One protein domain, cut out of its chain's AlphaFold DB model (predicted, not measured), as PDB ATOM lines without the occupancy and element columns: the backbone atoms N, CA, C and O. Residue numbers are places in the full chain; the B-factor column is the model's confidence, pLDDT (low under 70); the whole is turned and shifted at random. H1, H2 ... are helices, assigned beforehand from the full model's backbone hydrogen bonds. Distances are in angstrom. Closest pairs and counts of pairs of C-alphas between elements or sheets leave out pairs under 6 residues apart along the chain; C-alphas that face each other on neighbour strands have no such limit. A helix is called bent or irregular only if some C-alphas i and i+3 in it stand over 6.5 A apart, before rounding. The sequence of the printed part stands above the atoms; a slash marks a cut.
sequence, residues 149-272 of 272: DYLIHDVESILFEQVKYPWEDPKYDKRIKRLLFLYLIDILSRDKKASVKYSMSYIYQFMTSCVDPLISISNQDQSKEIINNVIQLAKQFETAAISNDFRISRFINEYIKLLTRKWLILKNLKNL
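Overview. This is residues 149 to 272 of the 272 residues of an uncharacterized protein of Ignavibacteria bacterium (UniProt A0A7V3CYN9). Four long helices, H2, H3, H4 and H5, run side by side in an elongated up-and-down bundle, each against the one before it. The shorter H1 packs on the outside of this bundle against H2, and the ring of four is left loose where H5 comes back toward H2. The printed part has 124 residues with five named helices in the order H1, H2, H3, H4, H5 and no named strand; the class is all helix. It is compact, with a radius of gyration of the C-alphas of 15.0 A, and spans 53 by 29 by 21 A.

Arrangement. H1, residues 149 to 162, and H2, residues 172 to 190, form a helical hairpin. They touch, closest at the C-alphas of Val 155 and Leu 179, 6.1 A apart, with a shallow tilt of 30 degrees, opposite ways. H2 and H3, residues 196 to 216, form the next hairpin and touch at a shallow tilt of 22 degrees, with the closest C-alphas, of Leu 188 and Ser 199, 7.1 A apart. H3 has a kink of 28 degrees near residue 207, and it touches H4, residues 220 to 238, with residues 206 to 214 alone; the closest C-alphas are those of Cys 210 and Val 230, 6.0 A apart. H4 and H5, residues 246 to 269, touch and run opposite ways at a shallow tilt of 9 degrees, with the closest C-alphas, of Ser 223 and Trp 263, 6.8 A apart. H5 and H2 are close but not clearly touching, the closest C-alphas, of Tyr 183 and Ile 248, being 7.6 A apart. H1 is also close to H5 but not clearly touching it, at 7.8 A between the C-alphas of Phe 160 and Glu 254, and it is apart from H3 and H4. In H2 and H5 every O i to N i+4 pair is within hydrogen-bond range; in H1 it is 9 of 10, in H3 15 of 17 and in H4 14 of 15.

Along the chain. H1 begins at C-alpha 149, (-33.187, -7.947, 19.435), and measures 18.1 A from first to last C-alpha. H2 measures 27.4 A. H3 measures 28.2 A and is only just irregular, with C-alphas 209 and 212 6.8 A apart. H4 measures 27.8 A. H5, the longest helix with 24 residues, measures 34.6 A and ends at C-alpha 269, (-40.676, -32.749, 46.462).

Size, cuts and confidence. The two C-alphas farthest apart are those of Lys 193 and Leu 272, 53.3 A, and residue 272 is the chain's last. The printed part has no cut. The links H2 to H3 and H3 to H4 are tight, those of H1 to H2 and H4 to H5 are short, and no link is long. The mean pLDDT of the printed part is 70.5, and 70 residues are under 70, among them residues 213 to 224 and 233 to 260.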
ATOM      1  N   ASP A 149     -33.874  -7.959  18.143       91.12
ATOM      2  CA  ASP A 149     -33.187  -7.947  19.435       91.12
ATOM      3  C   ASP A 149     -34.163  -7.668  20.581       91.12
ATOM      4  O   ASP A 149     -34.140  -8.367  21.592       91.12
ATOM      5  N   TYR A 150     -35.077  -6.714  20.393       93.75
ATOM      6  CA  TYR A 150     -36.110  -6.440  21.383       93.75
ATOM      7  C   TYR A 150     -37.115  -7.594  21.515       93.75
ATOM      8  O   TYR A 150     -37.532  -7.911  22.622       93.75
ATOM      9  N   LEU A 151     -37.473  -8.272  20.417       93.12
ATOM     10  CA  LEU A 151     -38.329  -9.465  20.469       93.12
ATOM     11  C   LEU A 151     -37.693 -10.599  21.283       93.12
ATOM     12  O   LEU A 151     -38.397 -11.267  22.037       93.12
ATOM     13  N   ILE A 152     -36.381 -10.822  21.138       90.19
ATOM     14  CA  ILE A 152     -35.637 -11.795  21.951       90.19
ATOM     15  C   ILE A 152     -35.688 -11.372  23.419       90.19
ATOM     16  O   ILE A 152     -36.147 -12.148  24.257       90.19
ATOM     17  N   HIS A 153     -35.300 -10.128  23.707       90.31
ATOM     18  CA  HIS A 153     -35.279  -9.573  25.058       90.31
ATOM     19  C   HIS A 153     -36.647  -9.644  25.758       90.31
ATOM     20  O   HIS A 153     -36.733 -10.039  26.917       90.31
ATOM     21  N   ASP A 154     -37.740  -9.307  25.067       89.50
ATOM     22  CA  ASP A 154     -39.089  -9.348  25.639       89.50
ATOM     23  C   ASP A 154     -39.477 -10.773  26.062       89.50
ATOM     24  O   ASP A 154     -39.978 -10.993  27.168       89.50
ATOM     25  N   VAL A 155     -39.181 -11.773  25.225       90.38
ATOM     26  CA  VAL A 155     -39.468 -13.174  25.554       90.38
ATOM     27  C   VAL A 155     -38.543 -13.692  26.663       90.38
ATOM     28  O   VAL A 155     -39.029 -14.400  27.549       90.38
ATOM     29  N   GLU A 156     -37.256 -13.324  26.661       87.19
ATOM     30  CA  GLU A 156     -36.320 -13.611  27.762       87.19
ATOM     31  C   GLU A 156     -36.843 -13.040  29.086       87.19
ATOM     32  O   GLU A 156     -36.945 -13.769  30.071       87.19
ATOM     33  N   SER A 157     -37.245 -11.767  29.102       86.62
ATOM     34  CA  SER A 157     -37.774 -11.108  30.297       86.62
ATOM     35  C   SER A 157     -39.023 -11.824  30.812       86.62
ATOM     36  O   SER A 157     -39.132 -12.122  32.003       86.62
ATOM     37  N   ILE A 158     -39.957 -12.189  29.925       85.31
ATOM     38  CA  ILE A 158     -41.154 -12.949  30.313       85.31
ATOM     39  C   ILE A 158     -40.781 -14.300  30.939       85.31
ATOM     40  O   ILE A 158     -41.396 -14.708  31.925       85.31
ATOM     41  N   LEU A 159     -39.808 -15.012  30.372       83.88
ATOM     42  CA  LEU A 159     -39.442 -16.353  30.827       83.88
ATOM     43  C   LEU A 159     -38.566 -16.353  32.084       83.88
ATOM     44  O   LEU A 159     -38.709 -17.259  32.901       83.88
ATOM     45  N   PHE A 160     -37.660 -15.394  32.244       81.94
ATOM     46  CA  PHE A 160     -36.583 -15.496  33.237       81.94
ATOM     47  C   PHE A 160     -36.627 -14.414  34.317       81.94
ATOM     48  O   PHE A 160     -36.062 -14.611  35.393       81.94
ATOM     49  N   GLU A 161     -37.319 -13.301  34.072       81.31
ATOM     50  CA  GLU A 161     -37.381 -12.171  35.008       81.31
ATOM     51  C   GLU A 161     -38.773 -12.014  35.618       81.31
ATOM     52  O   GLU A 161     -38.914 -11.730  36.807       81.31
ATOM     53  N   GLN A 162     -39.816 -12.211  34.810       79.25
ATOM     54  CA  GLN A 162     -41.193 -11.922  35.208       79.25
ATOM     55  C   GLN A 162     -41.832 -13.056  36.008       79.25
ATOM     56  O   GLN A 162     -42.615 -12.792  36.922       79.25
ATOM     57  N   VAL A 163     -41.479 -14.308  35.705       77.88
ATOM     58  CA  VAL A 163     -42.088 -15.491  36.321       77.88
ATOM     59  C   VAL A 163     -41.054 -16.241  37.159       77.88
ATOM     60  O   VAL A 163     -39.988 -16.603  36.674       77.88
ATOM     61  N   LYS A 164     -41.378 -16.517  38.431       79.50
ATOM     62  CA  LYS A 164     -40.484 -17.268  39.340       79.50
ATOM     63  C   LYS A 164     -40.248 -18.706  38.857       79.50
ATOM     64  O   LYS A 164     -39.122 -19.197  38.906       79.50
ATOM     65  N   TYR A 165     -41.324 -19.356  38.419       79.06
ATOM     66  CA  TYR A 165     -41.352 -20.732  37.928       79.06
ATOM     67  C   TYR A 165     -42.017 -20.743  36.546       79.06
ATOM     68  O   TYR A 165     -43.209 -21.017  36.431       79.06
ATOM     69  N   PRO A 166     -41.287 -20.371  35.480       75.38
ATOM     70  CA  PRO A 166     -41.883 -20.157  34.166       75.38
ATOM     71  C   PRO A 166     -42.564 -21.405  33.608       75.38
ATOM     72  O   PRO A 166     -43.545 -21.262  32.894       75.38
ATOM     73  N   TRP A 167     -42.100 -22.605  33.974       79.38
ATOM     74  CA  TRP A 167     -42.668 -23.891  33.548       79.38
ATOM     75  C   TRP A 167     -44.040 -24.224  34.146       79.38
ATOM     76  O   TRP A 167     -44.675 -25.162  33.679       79.38
ATOM     77  N   GLU A 168     -44.506 -23.487  35.156       79.62
ATOM     78  CA  GLU A 168     -45.878 -23.615  35.670       79.62
ATOM     79  C   GLU A 168     -46.883 -22.812  34.826       79.62
ATOM     80  O   GLU A 168     -48.090 -23.028  34.926       79.62
ATOM     81  N   ASP A 169     -46.412 -21.892  33.973       80.88
ATOM     82  CA  ASP A 169     -47.278 -21.154  33.057       80.88
ATOM     83  C   ASP A 169     -47.744 -22.088  31.919       80.88
ATOM     84  O   ASP A 169     -46.904 -22.637  31.199       80.88
ATOM     85  N   PRO A 170     -49.060 -22.230  31.660       82.12
ATOM     86  CA  PRO A 170     -49.573 -23.049  30.555       82.12
ATOM     87  C   PRO A 170     -49.046 -22.646  29.168       82.12
ATOM     88  O   PRO A 170     -49.128 -23.411  28.211       82.12
ATOM     89  N   LYS A 171     -48.521 -21.423  29.031       85.56
ATOM     90  CA  LYS A 171     -47.921 -20.883  27.806       85.56
ATOM     91  C   LYS A 171     -46.399 -21.023  27.773       85.56
ATOM     92  O   LYS A 171     -45.804 -20.570  26.795       85.56
ATOM     93  N   TYR A 172     -45.769 -21.621  28.786       83.81
ATOM     94  CA  TYR A 172     -44.320 -21.821  28.857       83.81
ATOM     95  C   TYR A 172     -43.761 -22.456  27.589       83.81
ATOM     96  O   TYR A 172     -42.895 -21.870  26.946       83.81
ATOM     97  N   ASP A 173     -44.322 -23.602  27.199       80.12
ATOM     98  CA  ASP A 173     -43.891 -24.364  26.026       80.12
ATOM     99  C   ASP A 173     -43.916 -23.499  24.755       80.12
ATOM    100  O   ASP A 173     -42.945 -23.389  24.007       80.12
ATOM    101  N   LYS A 174     -45.009 -22.754  24.565       84.56
ATOM    102  CA  LYS A 174     -45.144 -21.830  23.437       84.56
ATOM    103  C   LYS A 174     -44.097 -20.711  23.474       84.56
ATOM    104  O   LYS A 174     -43.584 -20.324  22.425       84.56
ATOM    105  N   ARG A 175     -43.788 -20.164  24.654       87.00
ATOM    106  CA  ARG A 175     -42.826 -19.060  24.816       87.00
ATOM    107  C   ARG A 175     -41.382 -19.521  24.639       87.00
ATOM    108  O   ARG A 175     -40.641 -18.838  23.939       87.00
ATOM    109  N   ILE A 176     -40.994 -20.670  25.197       81.50
ATOM    110  CA  ILE A 176     -39.634 -21.195  25.024       81.50
ATOM    111  C   ILE A 176     -39.381 -21.561  23.558       81.50
ATOM    112  O   ILE A 176     -38.383 -21.128  22.993       81.50
ATOM    113  N   LYS A 177     -40.337 -22.217  22.884       79.50
ATOM    114  CA  LYS A 177     -40.266 -22.482  21.435       79.50
ATOM    115  C   LYS A 177     -40.118 -21.196  20.619       79.50
ATOM    116  O   LYS A 177     -39.323 -21.147  19.684       79.50
ATOM    117  N   ARG A 178     -40.844 -20.133  20.991       86.88
ATOM    118  CA  ARG A 178     -40.723 -18.815  20.347       86.88
ATOM    119  C   ARG A 178     -39.330 -18.215  20.525       86.88
ATOM    120  O   ARG A 178     -38.772 -17.728  19.549       86.88
ATOM    121  N   LEU A 179     -38.784 -18.247  21.740       85.06
ATOM    122  CA  LEU A 179     -37.446 -17.726  22.027       85.06
ATOM    123  C   LEU A 179     -36.380 -18.451  21.193       85.06
ATOM    124  O   LEU A 179     -35.551 -17.816  20.551       85.06
ATOM    125  N   LEU A 180     -36.466 -19.779  21.131       76.56
ATOM    126  CA  LEU A 180     -35.565 -20.611  20.336       76.56
ATOM    127  C   LEU A 180     -35.622 -20.287  18.847       76.56
ATOM    128  O   LEU A 180     -34.589 -20.148  18.196       76.56
ATOM    129  N   PHE A 181     -36.830 -20.114  18.318       80.56
ATOM    130  CA  PHE A 181     -37.020 -19.713  16.931       80.56
ATOM    131  C   PHE A 181     -36.425 -18.326  16.639       80.56
ATOM    132  O   PHE A 181     -35.848 -18.108  15.575       80.56
ATOM    133  N   LEU A 182     -36.510 -17.386  17.585       85.06
ATOM    134  CA  LEU A 182     -35.907 -16.061  17.433       85.06
ATOM    135  C   LEU A 182     -34.372 -16.112  17.449       85.06
ATOM    136  O   LEU A 182     -33.752 -15.447  16.619       85.06
ATOM    137  N   TYR A 183     -33.753 -16.919  18.318       77.00
ATOM    138  CA  TYR A 183     -32.298 -17.116  18.277       77.00
ATOM    139  C   TYR A 183     -31.843 -17.779  16.988       77.00
ATOM    140  O   TYR A 183     -30.820 -17.390  16.435       77.00
ATOM    141  N   LEU A 184     -32.606 -18.740  16.475       73.56
ATOM    142  CA  LEU A 184     -32.321 -19.324  15.174       73.56
ATOM    143  C   LEU A 184     -32.288 -18.252  14.081       73.56
ATOM    144  O   LEU A 184     -31.342 -18.216  13.299       73.56
ATOM    145  N   ILE A 185     -33.312 -17.394  14.013       80.00
ATOM    146  CA  ILE A 185     -33.338 -16.282  13.054       80.00
ATOM    147  C   ILE A 185     -32.121 -15.377  13.274       80.00
ATOM    148  O   ILE A 185     -31.518 -14.925  12.302       80.00
ATOM    149  N   ASP A 186     -31.735 -15.120  14.528       81.06
ATOM    150  CA  ASP A 186     -30.542 -14.332  14.847       81.06
ATOM    151  C   ASP A 186     -29.270 -14.970  14.272       81.06
ATOM    152  O   ASP A 186     -28.552 -14.304  13.527       81.06
ATOM    153  N   ILE A 187     -29.051 -16.263  14.512       71.94
ATOM    154  CA  ILE A 187     -27.911 -17.036  13.994       71.94
ATOM    155  C   ILE A 187     -27.899 -17.030  12.462       71.94
ATOM    156  O   ILE A 187     -26.902 -16.652  11.846       71.94
ATOM    157  N   LEU A 188     -29.027 -17.383  11.842       72.12
ATOM    158  CA  LEU A 188     -29.197 -17.411  10.387       72.12
ATOM    159  C   LEU A 188     -28.931 -16.055   9.738       72.12
ATOM    160  O   LEU A 188     -28.381 -15.982   8.646       72.12
ATOM    161  N   SER A 189     -29.311 -14.967  10.408       76.56
ATOM    162  CA  SER A 189     -29.084 -13.618   9.890       76.56
ATOM    163  C   SER A 189     -27.616 -13.174   9.938       76.56
ATOM    164  O   SER A 189     -27.266 -12.188   9.291       76.56
ATOM    165  N   ARG A 190     -26.763 -13.869  10.704       72.62
ATOM    166  CA  ARG A 190     -25.342 -13.534  10.889       72.62
ATOM    167  C   ARG A 190     -24.428 -14.336   9.972       72.62
ATOM    168  O   ARG A 190     -23.440 -13.793   9.485       72.62
ATOM    169  N   ASP A 191     -24.758 -15.598   9.712       67.19
ATOM    170  CA  ASP A 191     -23.945 -16.451   8.851       67.19
ATOM    171  C   ASP A 191     -24.437 -16.427   7.397       67.19
ATOM    172  O   ASP A 191     -25.334 -17.164   6.996       67.19
ATOM    173  N   LYS A 192     -23.792 -15.593   6.573       62.62
ATOM    174  CA  LYS A 192     -24.055 -15.510   5.123       62.62
ATOM    175  C   LYS A 192     -23.689 -16.794   4.357       62.62
ATOM    176  O   LYS A 192     -24.021 -16.895   3.178       62.62
ATOM    177  N   LYS A 193     -22.960 -17.728   4.980       59.47
ATOM    178  CA  LYS A 193     -22.489 -18.992   4.390       59.47
ATOM    179  C   LYS A 193     -23.203 -20.220   4.965       59.47
ATOM    180  O   LYS A 193     -23.116 -21.288   4.356       59.47
ATOM    181  N   ALA A 194     -23.916 -20.096   6.087       61.09
ATOM    182  CA  ALA A 194     -24.728 -21.179   6.627       61.09
ATOM    183  C   ALA A 194     -25.821 -21.539   5.623       61.09
ATOM    184  O   ALA A 194     -26.739 -20.764   5.349       61.09
ATOM    185  N   SER A 195     -25.749 -22.753   5.080       65.75
ATOM    186  CA  SER A 195     -26.867 -23.275   4.304       65.75
ATOM    187  C   SER A 195     -28.092 -23.410   5.214       65.75
ATOM    188  O   SER A 195     -27.982 -23.897   6.341       65.75
ATOM    189  N   VAL A 196     -29.275 -23.067   4.698       66.31
ATOM    190  CA  VAL A 196     -30.564 -23.303   5.378       66.31
ATOM    191  C   VAL A 196     -30.649 -24.740   5.908       66.31
ATOM    192  O   VAL A 196     -31.139 -24.972   7.007       66.31
ATOM    193  N   LYS A 197     -30.101 -25.708   5.162       66.62
ATOM    194  CA  LYS A 197     -30.035 -27.121   5.548       66.62
ATOM    195  C   LYS A 197     -29.252 -27.349   6.848       66.62
ATOM    196  O   LYS A 197     -29.736 -28.084   7.703       66.62
ATOM    197  N   TYR A 198     -28.087 -26.719   7.007       70.62
ATOM    198  CA  TYR A 198     -27.266 -26.841   8.216       70.62
ATOM    199  C   TYR A 198     -27.996 -26.275   9.438       70.62
ATOM    200  O   TYR A 198     -28.108 -26.935  10.474       70.62
ATOM    201  N   SER A 199     -28.601 -25.099   9.288       66.56
ATOM    202  CA  SER A 199     -29.385 -24.480  10.357       66.56
ATOM    203  C   SER A 199     -30.641 -25.280  10.692       66.56
ATOM    204  O   SER A 199     -30.974 -25.418  11.863       66.56
ATOM    205  N   MET A 200     -31.298 -25.895   9.705       67.38
ATOM    206  CA  MET A 200     -32.429 -26.798   9.943       67.38
ATOM    207  C   MET A 200     -32.024 -28.059  10.709       67.38
ATOM    208  O   MET A 200     -32.709 -28.427  11.665       67.38
ATOM    209  N   SER A 201     -30.899 -28.693  10.354       71.12
ATOM    210  CA  SER A 201     -30.383 -29.834  11.124       71.12
ATOM    211  C   SER A 201     -30.026 -29.450  12.559       71.12
ATOM    212  O   SER A 201     -30.312 -30.217  13.476       71.12
ATOM    213  N   TYR A 202     -29.479 -28.246  12.759       69.06
ATOM    214  CA  TYR A 202     -29.173 -27.720  14.083       69.06
ATOM    215  C   TYR A 202     -30.429 -27.575  14.944       69.06
ATOM    216  O   TYR A 202     -30.473 -28.095  16.056       69.06
ATOM    217  N   ILE A 203     -31.470 -26.920  14.419       67.19
ATOM    218  CA  ILE A 203     -32.739 -26.748  15.143       67.19
ATOM    219  C   ILE A 203     -33.311 -28.098  15.510       67.19
ATOM    220  O   ILE A 203     -33.735 -28.279  16.640       67.19
ATOM    221  N   TYR A 204     -33.352 -29.027  14.554       72.88
ATOM    222  CA  TYR A 204     -33.933 -30.334  14.791       72.88
ATOM    223  C   TYR A 204     -33.211 -31.029  15.946       72.88
ATOM    224  O   TYR A 204     -33.855 -31.381  16.927       72.88
ATOM    225  N   GLN A 205     -31.878 -31.113  15.893       72.19
ATOM    226  CA  GLN A 205     -31.078 -31.712  16.963       72.19
ATOM    227  C   GLN A 205     -31.247 -30.991  18.300       72.19
ATOM    228  O   GLN A 205     -31.375 -31.646  19.331       72.19
ATOM    229  N   PHE A 206     -31.278 -29.659  18.300       69.75
ATOM    230  CA  PHE A 206     -31.481 -28.878  19.512       69.75
ATOM    231  C   PHE A 206     -32.886 -29.107  20.098       69.75
ATOM    232  O   PHE A 206     -33.035 -29.341  21.295       69.75
ATOM    233  N   MET A 207     -33.927 -29.106  19.266       68.81
ATOM    234  CA  MET A 207     -35.306 -29.357  19.685       68.81
ATOM    235  C   MET A 207     -35.460 -30.768  20.258       68.81
ATOM    236  O   MET A 207     -35.908 -30.910  21.394       68.81
ATOM    237  N   THR A 208     -35.002 -31.793  19.538       70.25
ATOM    238  CA  THR A 208     -35.165 -33.192  19.956       70.25
ATOM    239  C   THR A 208     -34.287 -33.567  21.144       70.25
ATOM    240  O   THR A 208     -34.677 -34.410  21.944       70.25
ATOM    241  N   SER A 209     -33.096 -32.975  21.270       69.06
ATOM    242  CA  SER A 209     -32.119 -33.377  22.297       69.06
ATOM    243  C   SER A 209     -32.163 -32.497  23.541       69.06
ATOM    244  O   SER A 209     -31.737 -32.935  24.609       69.06
ATOM    245  N   CYS A 210     -32.674 -31.267  23.425       64.81
ATOM    246  CA  CYS A 210     -32.715 -30.315  24.533       64.81
ATOM    247  C   CYS A 210     -34.144 -29.996  24.963       64.81
ATOM    248  O   CYS A 210     -34.419 -30.021  26.161       64.81
ATOM    249  N   VAL A 211     -35.043 -29.682  24.023       65.69
ATOM    250  CA  VAL A 211     -36.346 -29.044  24.304       65.69
ATOM    251  C   VAL A 211     -37.442 -30.058  24.588       65.69
ATOM    252  O   VAL A 211     -38.120 -29.954  25.610       65.69
ATOM    253  N   ASP A 212     -37.600 -31.058  23.727       70.00
ATOM    254  CA  ASP A 212     -38.601 -32.111  23.914       70.00
ATOM    255  C   ASP A 212     -38.348 -32.907  25.205       70.00
ATOM    256  O   ASP A 212     -39.291 -33.095  25.987       70.00
ATOM    257  N   PRO A 213     -37.092 -33.277  25.533       68.44
ATOM    258  CA  PRO A 213     -36.776 -33.875  26.819       68.44
ATOM    259  C   PRO A 213     -37.134 -32.948  27.982       68.44
ATOM    260  O   PRO A 213     -37.688 -33.405  28.973       68.44
ATOM    261  N   LEU A 214     -36.907 -31.635  27.848       61.94
ATOM    262  CA  LEU A 214     -37.226 -30.629  28.870       61.94
ATOM    263  C   LEU A 214     -38.719 -30.567  29.227       61.94
ATOM    264  O   LEU A 214     -39.095 -30.378  30.395       61.94
ATOM    265  N   ILE A 215     -39.554 -30.673  28.194       64.94
ATOM    266  CA  ILE A 215     -41.015 -30.662  28.291       64.94
ATOM    267  C   ILE A 215     -41.508 -31.972  28.917       64.94
ATOM    268  O   ILE A 215     -42.447 -31.951  29.708       64.94
ATOM    269  N   SER A 216     -40.842 -33.087  28.616       66.38
ATOM    270  CA  SER A 216     -41.217 -34.440  29.045       66.38
ATOM    271  C   SER A 216     -40.565 -34.922  30.349       66.38
ATOM    272  O   SER A 216     -40.900 -36.016  30.808       66.38
ATOM    273  N   ILE A 217     -39.688 -34.125  30.986       66.12
ATOM    274  CA  ILE A 217     -39.054 -34.491  32.267       66.12
ATOM    275  C   ILE A 217     -40.124 -34.827  33.306       66.12
ATOM    276  O   ILE A 217     -40.820 -33.940  33.808       66.12
ATOM    277  N   SER A 218     -40.168 -36.102  33.686       62.84
ATOM    278  CA  SER A 218     -41.000 -36.619  34.777       62.84
ATOM    279  C   SER A 218     -40.167 -37.164  35.942       62.84
ATOM    280  O   SER A 218     -40.689 -37.343  37.043       62.84
ATOM    281  N   ASN A 219     -38.861 -37.404  35.745       59.97
ATOM    282  CA  ASN A 219     -37.975 -37.928  36.786       59.97
ATOM    283  C   ASN A 219     -36.530 -37.376  36.735       59.97
ATOM    284  O   ASN A 219     -36.159 -36.555  35.895       59.97
ATOM    285  N   GLN A 220     -35.732 -37.785  37.727       56.38
ATOM    286  CA  GLN A 220     -34.459 -37.163  38.092       56.38
ATOM    287  C   GLN A 220     -33.288 -37.559  37.180       56.38
ATOM    288  O   GLN A 220     -32.411 -36.726  36.937       56.38
ATOM    289  N   ASP A 221     -33.274 -38.791  36.672       65.31
ATOM    290  CA  ASP A 221     -32.180 -39.312  35.843       65.31
ATOM    291  C   ASP A 221     -32.219 -38.724  34.430       65.31
ATOM    292  O   ASP A 221     -31.187 -38.293  33.915       65.31
ATOM    293  N   GLN A 222     -33.426 -38.524  33.888       65.88
ATOM    294  CA  GLN A 222     -33.649 -37.813  32.624       65.88
ATOM    295  C   GLN A 222     -33.046 -36.401  32.639       65.88
ATOM    296  O   GLN A 222     -32.483 -35.944  31.652       65.88
ATOM    297  N   SER A 223     -33.093 -35.700  33.776       62.69
ATOM    298  CA  SER A 223     -32.582 -34.324  33.862       62.69
ATOM    299  C   SER A 223     -31.059 -34.233  33.692       62.69
ATOM    300  O   SER A 223     -30.569 -33.280  33.089       62.69
ATOM    301  N   LYS A 224     -30.300 -35.202  34.226       65.88
ATOM    302  CA  LYS A 224     -28.830 -35.215  34.120       65.88
ATOM    303  C   LYS A 224     -28.375 -35.520  32.697       65.88
ATOM    304  O   LYS A 224     -27.450 -34.880  32.205       65.88
ATOM    305  N   GLU A 225     -29.041 -36.465  32.043       70.44
ATOM    306  CA  GLU A 225     -28.790 -36.811  30.644       70.44
ATOM    307  C   GLU A 225     -29.037 -35.608  29.725       70.44
ATOM    308  O   GLU A 225     -28.180 -35.260  28.920       70.44
ATOM    309  N   ILE A 226     -30.142 -34.885  29.932       65.56
ATOM    310  CA  ILE A 226     -30.466 -33.671  29.168       65.56
ATOM    311  C   ILE A 226     -29.401 -32.592  29.355       65.56
ATOM    312  O   ILE A 226     -28.964 -31.989  28.379       65.56
ATOM    313  N   ILE A 227     -28.953 -32.353  30.592       65.44
ATOM    314  CA  ILE A 227     -27.882 -31.383  30.859       65.44
ATOM    315  C   ILE A 227     -26.598 -31.787  30.122       65.44
ATOM    316  O   ILE A 227     -25.969 -30.940  29.488       65.44
ATOM    317  N   ASN A 228     -26.233 -33.069  30.146       69.69
ATOM    318  CA  ASN A 228     -25.057 -33.561  29.433       69.69
ATOM    319  C   ASN A 228     -25.199 -33.415  27.912       69.69
ATOM    320  O   ASN A 228     -24.249 -32.971  27.269       69.69
ATOM    321  N   ASN A 229     -26.377 -33.700  27.350       70.62
ATOM    322  CA  ASN A 229     -26.662 -33.522  25.924       70.62
ATOM    323  C   ASN A 229     -26.568 -32.046  25.516       70.62
ATOM    324  O   ASN A 229     -25.938 -31.728  24.511       70.62
ATOM    325  N   VAL A 230     -27.111 -31.134  26.331       65.50
ATOM    326  CA  VAL A 230     -27.003 -29.679  26.126       65.50
ATOM    327  C   VAL A 230     -25.541 -29.231  26.156       65.50
ATOM    328  O   VAL A 230     -25.126 -28.469  25.288       65.50
ATOM    329  N   ILE A 231     -24.747 -29.711  27.120       66.88
ATOM    330  CA  ILE A 231     -23.317 -29.380  27.232       66.88
ATOM    331  C   ILE A 231     -22.524 -29.939  26.043       66.88
ATOM    332  O   ILE A 231     -21.656 -29.249  25.514       66.88
ATOM    333  N   GLN A 232     -22.793 -31.174  25.612       71.81
ATOM    334  CA  GLN A 232     -22.125 -31.773  24.453       71.81
ATOM    335  C   GLN A 232     -22.453 -31.022  23.165       71.81
ATOM    336  O   GLN A 232     -21.538 -30.697  22.411       71.81
ATOM    337  N   LEU A 233     -23.728 -30.684  22.957       66.50
ATOM    338  CA  LEU A 233     -24.162 -29.821  21.863       66.50
ATOM    339  C   LEU A 233     -23.425 -28.481  21.934       66.50
ATOM    340  O   LEU A 233     -22.736 -28.128  20.986       66.50
ATOM    341  N   ALA A 234     -23.458 -27.781  23.072       62.72
ATOM    342  CA  ALA A 234     -22.757 -26.506  23.262       62.72
ATOM    343  C   ALA A 234     -21.263 -26.576  22.891       62.72
ATOM    344  O   ALA A 234     -20.768 -25.706  22.177       62.72
ATOM    345  N   LYS A 235     -20.563 -27.641  23.299       67.12
ATOM    346  CA  LYS A 235     -19.147 -27.871  22.963       67.12
ATOM    347  C   LYS A 235     -18.913 -28.112  21.472       67.12
ATOM    348  O   LYS A 235     -17.940 -27.604  20.926       67.12
ATOM    349  N   GLN A 236     -19.803 -28.844  20.797       65.19
ATOM    350  CA  GLN A 236     -19.743 -29.002  19.337       65.19
ATOM    351  C   GLN A 236     -19.873 -27.644  18.619       65.19
ATOM    352  O   GLN A 236     -19.241 -27.434  17.580       65.19
ATOM    353  N   PHE A 237     -20.622 -26.693  19.193       56.88
ATOM    354  CA  PHE A 237     -20.752 -25.329  18.658       56.88
ATOM    355  C   PHE A 237     -19.565 -24.422  18.973       56.88
ATOM    356  O   PHE A 237     -19.217 -23.591  18.134       56.88
ATOM    357  N   GLU A 238     -18.899 -24.592  20.118       56.03
ATOM    358  CA  GLU A 238     -17.660 -23.862  20.417       56.03
ATOM    359  C   GLU A 238     -16.553 -24.144  19.384       56.03
ATOM    360  O   GLU A 238     -15.752 -23.267  19.062       56.03
ATOM    361  N   THR A 239     -16.543 -25.337  18.793       55.03
ATOM    362  CA  THR A 239     -15.615 -25.687  17.707       55.03
ATOM    363  C   THR A 239     -16.055 -25.202  16.321       55.03
ATOM    364  O   THR A 239     -15.230 -25.126  15.412       55.03
ATOM    365  N   ALA A 240     -17.329 -24.845  16.134       51.28
ATOM    366  CA  ALA A 240     -17.924 -24.551  14.832       51.28
ATOM    367  C   ALA A 240     -18.246 -23.056  14.656       51.28
ATOM    368  O   ALA A 240     -19.409 -22.718  14.514       51.28
ATOM    369  N   ALA A 241     -17.251 -22.156  14.679       47.31
ATOM    370  CA  ALA A 241     -17.327 -20.715  14.319       47.31
ATOM    371  C   ALA A 241     -18.404 -19.816  14.997       47.31
ATOM    372  O   ALA A 241     -18.352 -18.595  14.869       47.31
ATOM    373  N   ILE A 242     -19.342 -20.386  15.753       51.69
ATOM    374  CA  ILE A 242     -20.472 -19.753  16.449       51.69
ATOM    375  C   ILE A 242     -20.077 -19.389  17.902       51.69
ATOM    376  O   ILE A 242     -20.804 -18.692  18.608       51.69
ATOM    377  N   SER A 243     -18.880 -19.804  18.333       46.53
ATOM    378  CA  SER A 243     -18.364 -19.777  19.711       46.53
ATOM    379  C   SER A 243     -18.223 -18.406  20.373       46.53
ATOM    380  O   SER A 243     -18.131 -18.333  21.594       46.53
ATOM    381  N   ASN A 244     -18.249 -17.318  19.603       51.97
ATOM    382  CA  ASN A 244     -18.094 -15.963  20.137       51.97
ATOM    383  C   ASN A 244     -19.421 -15.212  20.316       51.97
ATOM    384  O   ASN A 244     -19.410 -14.044  20.710       51.97
ATOM    385  N   ASP A 245     -20.572 -15.835  20.038       59.72
ATOM    386  CA  ASP A 245     -21.853 -15.159  20.233       59.72
ATOM    387  C   ASP A 245     -22.319 -15.244  21.691       59.72
ATOM    388  O   ASP A 245     -22.980 -16.196  22.118       59.72
ATOM    389  N   PHE A 246     -22.013 -14.189  22.451       64.12
ATOM    390  CA  PHE A 246     -22.413 -14.018  23.850       64.12
ATOM    391  C   PHE A 246     -23.906 -14.298  24.099       64.12
ATOM    392  O   PHE A 246     -24.267 -14.721  25.197       64.12
ATOM    393  N   ARG A 247     -24.793 -14.105  23.108       60.81
ATOM    394  CA  ARG A 247     -26.236 -14.349  23.262       60.81
ATOM    395  C   ARG A 247     -26.575 -15.835  23.325       60.81
ATOM    396  O   ARG A 247     -27.401 -16.223  24.144       60.81
ATOM    397  N   ILE A 248     -25.915 -16.665  22.518       59.44
ATOM    398  CA  ILE A 248     -26.109 -18.123  22.528       59.44
ATOM    399  C   ILE A 248     -25.560 -18.694  23.831       59.44
ATOM    400  O   ILE A 248     -26.243 -19.465  24.503       59.44
ATOM    401  N   SER A 249     -24.373 -18.249  24.248       63.19
ATOM    402  CA  SER A 249     -23.799 -18.631  25.539       63.19
ATOM    403  C   SER A 249     -24.689 -18.186  26.702       63.19
ATOM    404  O   SER A 249     -24.947 -18.969  27.612       63.19
ATOM    405  N   ARG A 250     -25.223 -16.955  26.668       67.31
ATOM    406  CA  ARG A 250     -26.188 -16.461  27.663       67.31
ATOM    407  C   ARG A 250     -27.446 -17.323  27.688       67.31
ATOM    408  O   ARG A 250     -27.856 -17.724  28.772       67.31
ATOM    409  N   PHE A 251     -28.018 -17.649  26.531       66.88
ATOM    410  CA  PHE A 251     -29.183 -18.524  26.439       66.88
ATOM    411  C   PHE A 251     -28.907 -19.899  27.049       66.88
ATOM    412  O   PHE A 251     -29.652 -20.329  27.924       66.88
ATOM    413  N   ILE A 252     -27.824 -20.563  26.639       65.62
ATOM    414  CA  ILE A 252     -27.429 -21.872  27.170       65.62
ATOM    415  C   ILE A 252     -27.257 -21.787  28.690       65.62
ATOM    416  O   ILE A 252     -27.766 -22.638  29.414       65.62
ATOM    417  N   ASN A 253     -26.617 -20.731  29.190       67.31
ATOM    418  CA  ASN A 253     -26.425 -20.522  30.622       67.31
ATOM    419  C   ASN A 253     -27.747 -20.317  31.375       67.31
ATOM    420  O   ASN A 253     -27.959 -20.950  32.410       67.31
ATOM    421  N   GLU A 254     -28.654 -19.471  30.883       68.69
ATOM    422  CA  GLU A 254     -29.971 -19.268  31.507       68.69
ATOM    423  C   GLU A 254     -30.842 -20.527  31.424       68.69
ATOM    424  O   GLU A 254     -31.524 -20.895  32.383       68.69
ATOM    425  N   TYR A 255     -30.746 -21.260  30.319       67.38
ATOM    426  CA  TYR A 255     -31.419 -22.535  30.121       67.38
ATOM    427  C   TYR A 255     -30.916 -23.616  31.088       67.38
ATOM    428  O   TYR A 255     -31.717 -24.302  31.726       67.38
ATOM    429  N   ILE A 256     -29.597 -23.729  31.272       66.44
ATOM    430  CA  ILE A 256     -28.987 -24.615  32.272       66.44
ATOM    431  C   ILE A 256     -29.443 -24.211  33.676       66.44
ATOM    432  O   ILE A 256     -29.855 -25.072  34.452       66.44
ATOM    433  N   LYS A 257     -29.462 -22.912  34.007       69.50
ATOM    434  CA  LYS A 257     -29.970 -22.439  35.307       69.50
ATOM    435  C   LYS A 257     -31.423 -22.857  35.537       69.50
ATOM    436  O   LYS A 257     -31.759 -23.286  36.643       69.50
ATOM    437  N   LEU A 258     -32.284 -22.760  34.523       67.62
ATOM    438  CA  LEU A 258     -33.667 -23.232  34.620       67.62
ATOM    439  C   LEU A 258     -33.750 -24.739  34.852       67.62
ATOM    440  O   LEU A 258     -34.488 -25.171  35.738       67.62
ATOM    441  N   LEU A 259     -32.979 -25.520  34.094       63.34
ATOM    442  CA  LEU A 259     -32.875 -26.969  34.252       63.34
ATOM    443  C   LEU A 259     -32.480 -27.339  35.684       63.34
ATOM    444  O   LEU A 259     -33.162 -28.132  36.334       63.34
ATOM    445  N   THR A 260     -31.430 -26.708  36.211       65.44
ATOM    446  CA  THR A 260     -30.954 -26.938  37.578       65.44
ATOM    447  C   THR A 260     -32.009 -26.559  38.617       65.44
ATOM    448  O   THR A 260     -32.213 -27.302  39.578       65.44
ATOM    449  N   ARG A 261     -32.723 -25.440  38.433       70.19
ATOM    450  CA  ARG A 261     -33.794 -25.009  39.350       70.19
ATOM    451  C   ARG A 261     -34.979 -25.973  39.344       70.19
ATOM    452  O   ARG A 261     -35.419 -26.376  40.420       70.19
ATOM    453  N   LYS A 262     -35.468 -26.373  38.165       68.75
ATOM    454  CA  LYS A 262     -36.557 -27.355  38.025       68.75
ATOM    455  C   LYS A 262     -36.156 -28.689  38.665       68.75
ATOM    456  O   LYS A 262     -36.925 -29.246  39.442       68.75
ATOM    457  N   TRP A 263     -34.926 -29.146  38.425       67.00
ATOM    458  CA  TRP A 263     -34.373 -30.359  39.034       67.00
ATOM    459  C   TRP A 263     -34.327 -30.291  40.566       67.00
ATOM    460  O   TRP A 263     -34.763 -31.228  41.233       67.00
ATOM    461  N   LEU A 264     -33.842 -29.181  41.132       68.25
ATOM    462  CA  LEU A 264     -33.732 -29.014  42.584       68.25
ATOM    463  C   LEU A 264     -35.107 -29.054  43.268       68.25
ATOM    464  O   LEU A 264     -35.255 -29.665  44.323       68.25
ATOM    465  N   ILE A 265     -36.122 -28.449  42.645       70.94
ATOM    466  CA  ILE A 265     -37.501 -28.462  43.151       70.94
ATOM    467  C   ILE A 265     -38.082 -29.877  43.105       70.94
ATOM    468  O   ILE A 265     -38.598 -30.350  44.115       70.94
ATOM    469  N   LEU A 266     -37.936 -30.583  41.979       66.56
ATOM    470  CA  LEU A 266     -38.395 -31.972  41.851       66.56
ATOM    471  C   LEU A 266     -37.703 -32.909  42.853       66.56
ATOM    472  O   LEU A 266     -38.345 -33.810  43.387       66.56
ATOM    473  N   LYS A 267     -36.413 -32.688  43.141       66.25
ATOM    474  CA  LYS A 267     -35.665 -33.442  44.157       66.25
ATOM    475  C   LYS A 267     -36.238 -33.225  45.560       66.25
ATOM    476  O   LYS A 267     -36.409 -34.187  46.299       66.25
ATOM    477  N   ASN A 268     -36.542 -31.979  45.921       70.12
ATOM    478  CA  ASN A 268     -37.059 -31.650  47.250       70.12
ATOM    479  C   ASN A 268     -38.496 -32.151  47.463       70.12
ATOM    480  O   ASN A 268     -38.835 -32.529  48.577       70.12
ATOM    481  N   LEU A 269     -39.311 -32.210  46.405       63.91
ATOM    482  CA  LEU A 269     -40.676 -32.749  46.462       63.91
ATOM    483  C   LEU A 269     -40.740 -34.272  46.658       63.91
ATOM    484  O   LEU A 269     -41.763 -34.760  47.110       63.91
ATOM    485  N   LYS A 270     -39.682 -35.025  46.322       57.41
ATOM    486  CA  LYS A 270     -39.618 -36.487  46.532       57.41
ATOM    487  C   LYS A 270     -39.131 -36.903  47.924       57.41
ATOM    488  O   LYS A 270     -39.210 -38.079  48.257       57.41
ATOM    489  N   ASN A 271     -38.580 -35.962  48.687       52.31
ATOM    490  CA  ASN A 271     -38.072 -36.194  50.042       52.31
ATOM    491  C   ASN A 271     -39.075 -35.759  51.131       52.31
ATOM    492  O   ASN A 271     -38.720 -35.765  52.309       52.31
ATOM    493  N   LEU A 272     -40.278 -35.342  50.725       45.38
ATOM    494  CA  LEU A 272     -41.453 -35.066  51.557       45.38
ATOM    495  C   LEU A 272     -42.464 -36.197  51.357       45.38
ATOM    496  O   LEU A 272     -43.146 -36.533  52.346       45.38
TER     497      LEU A 272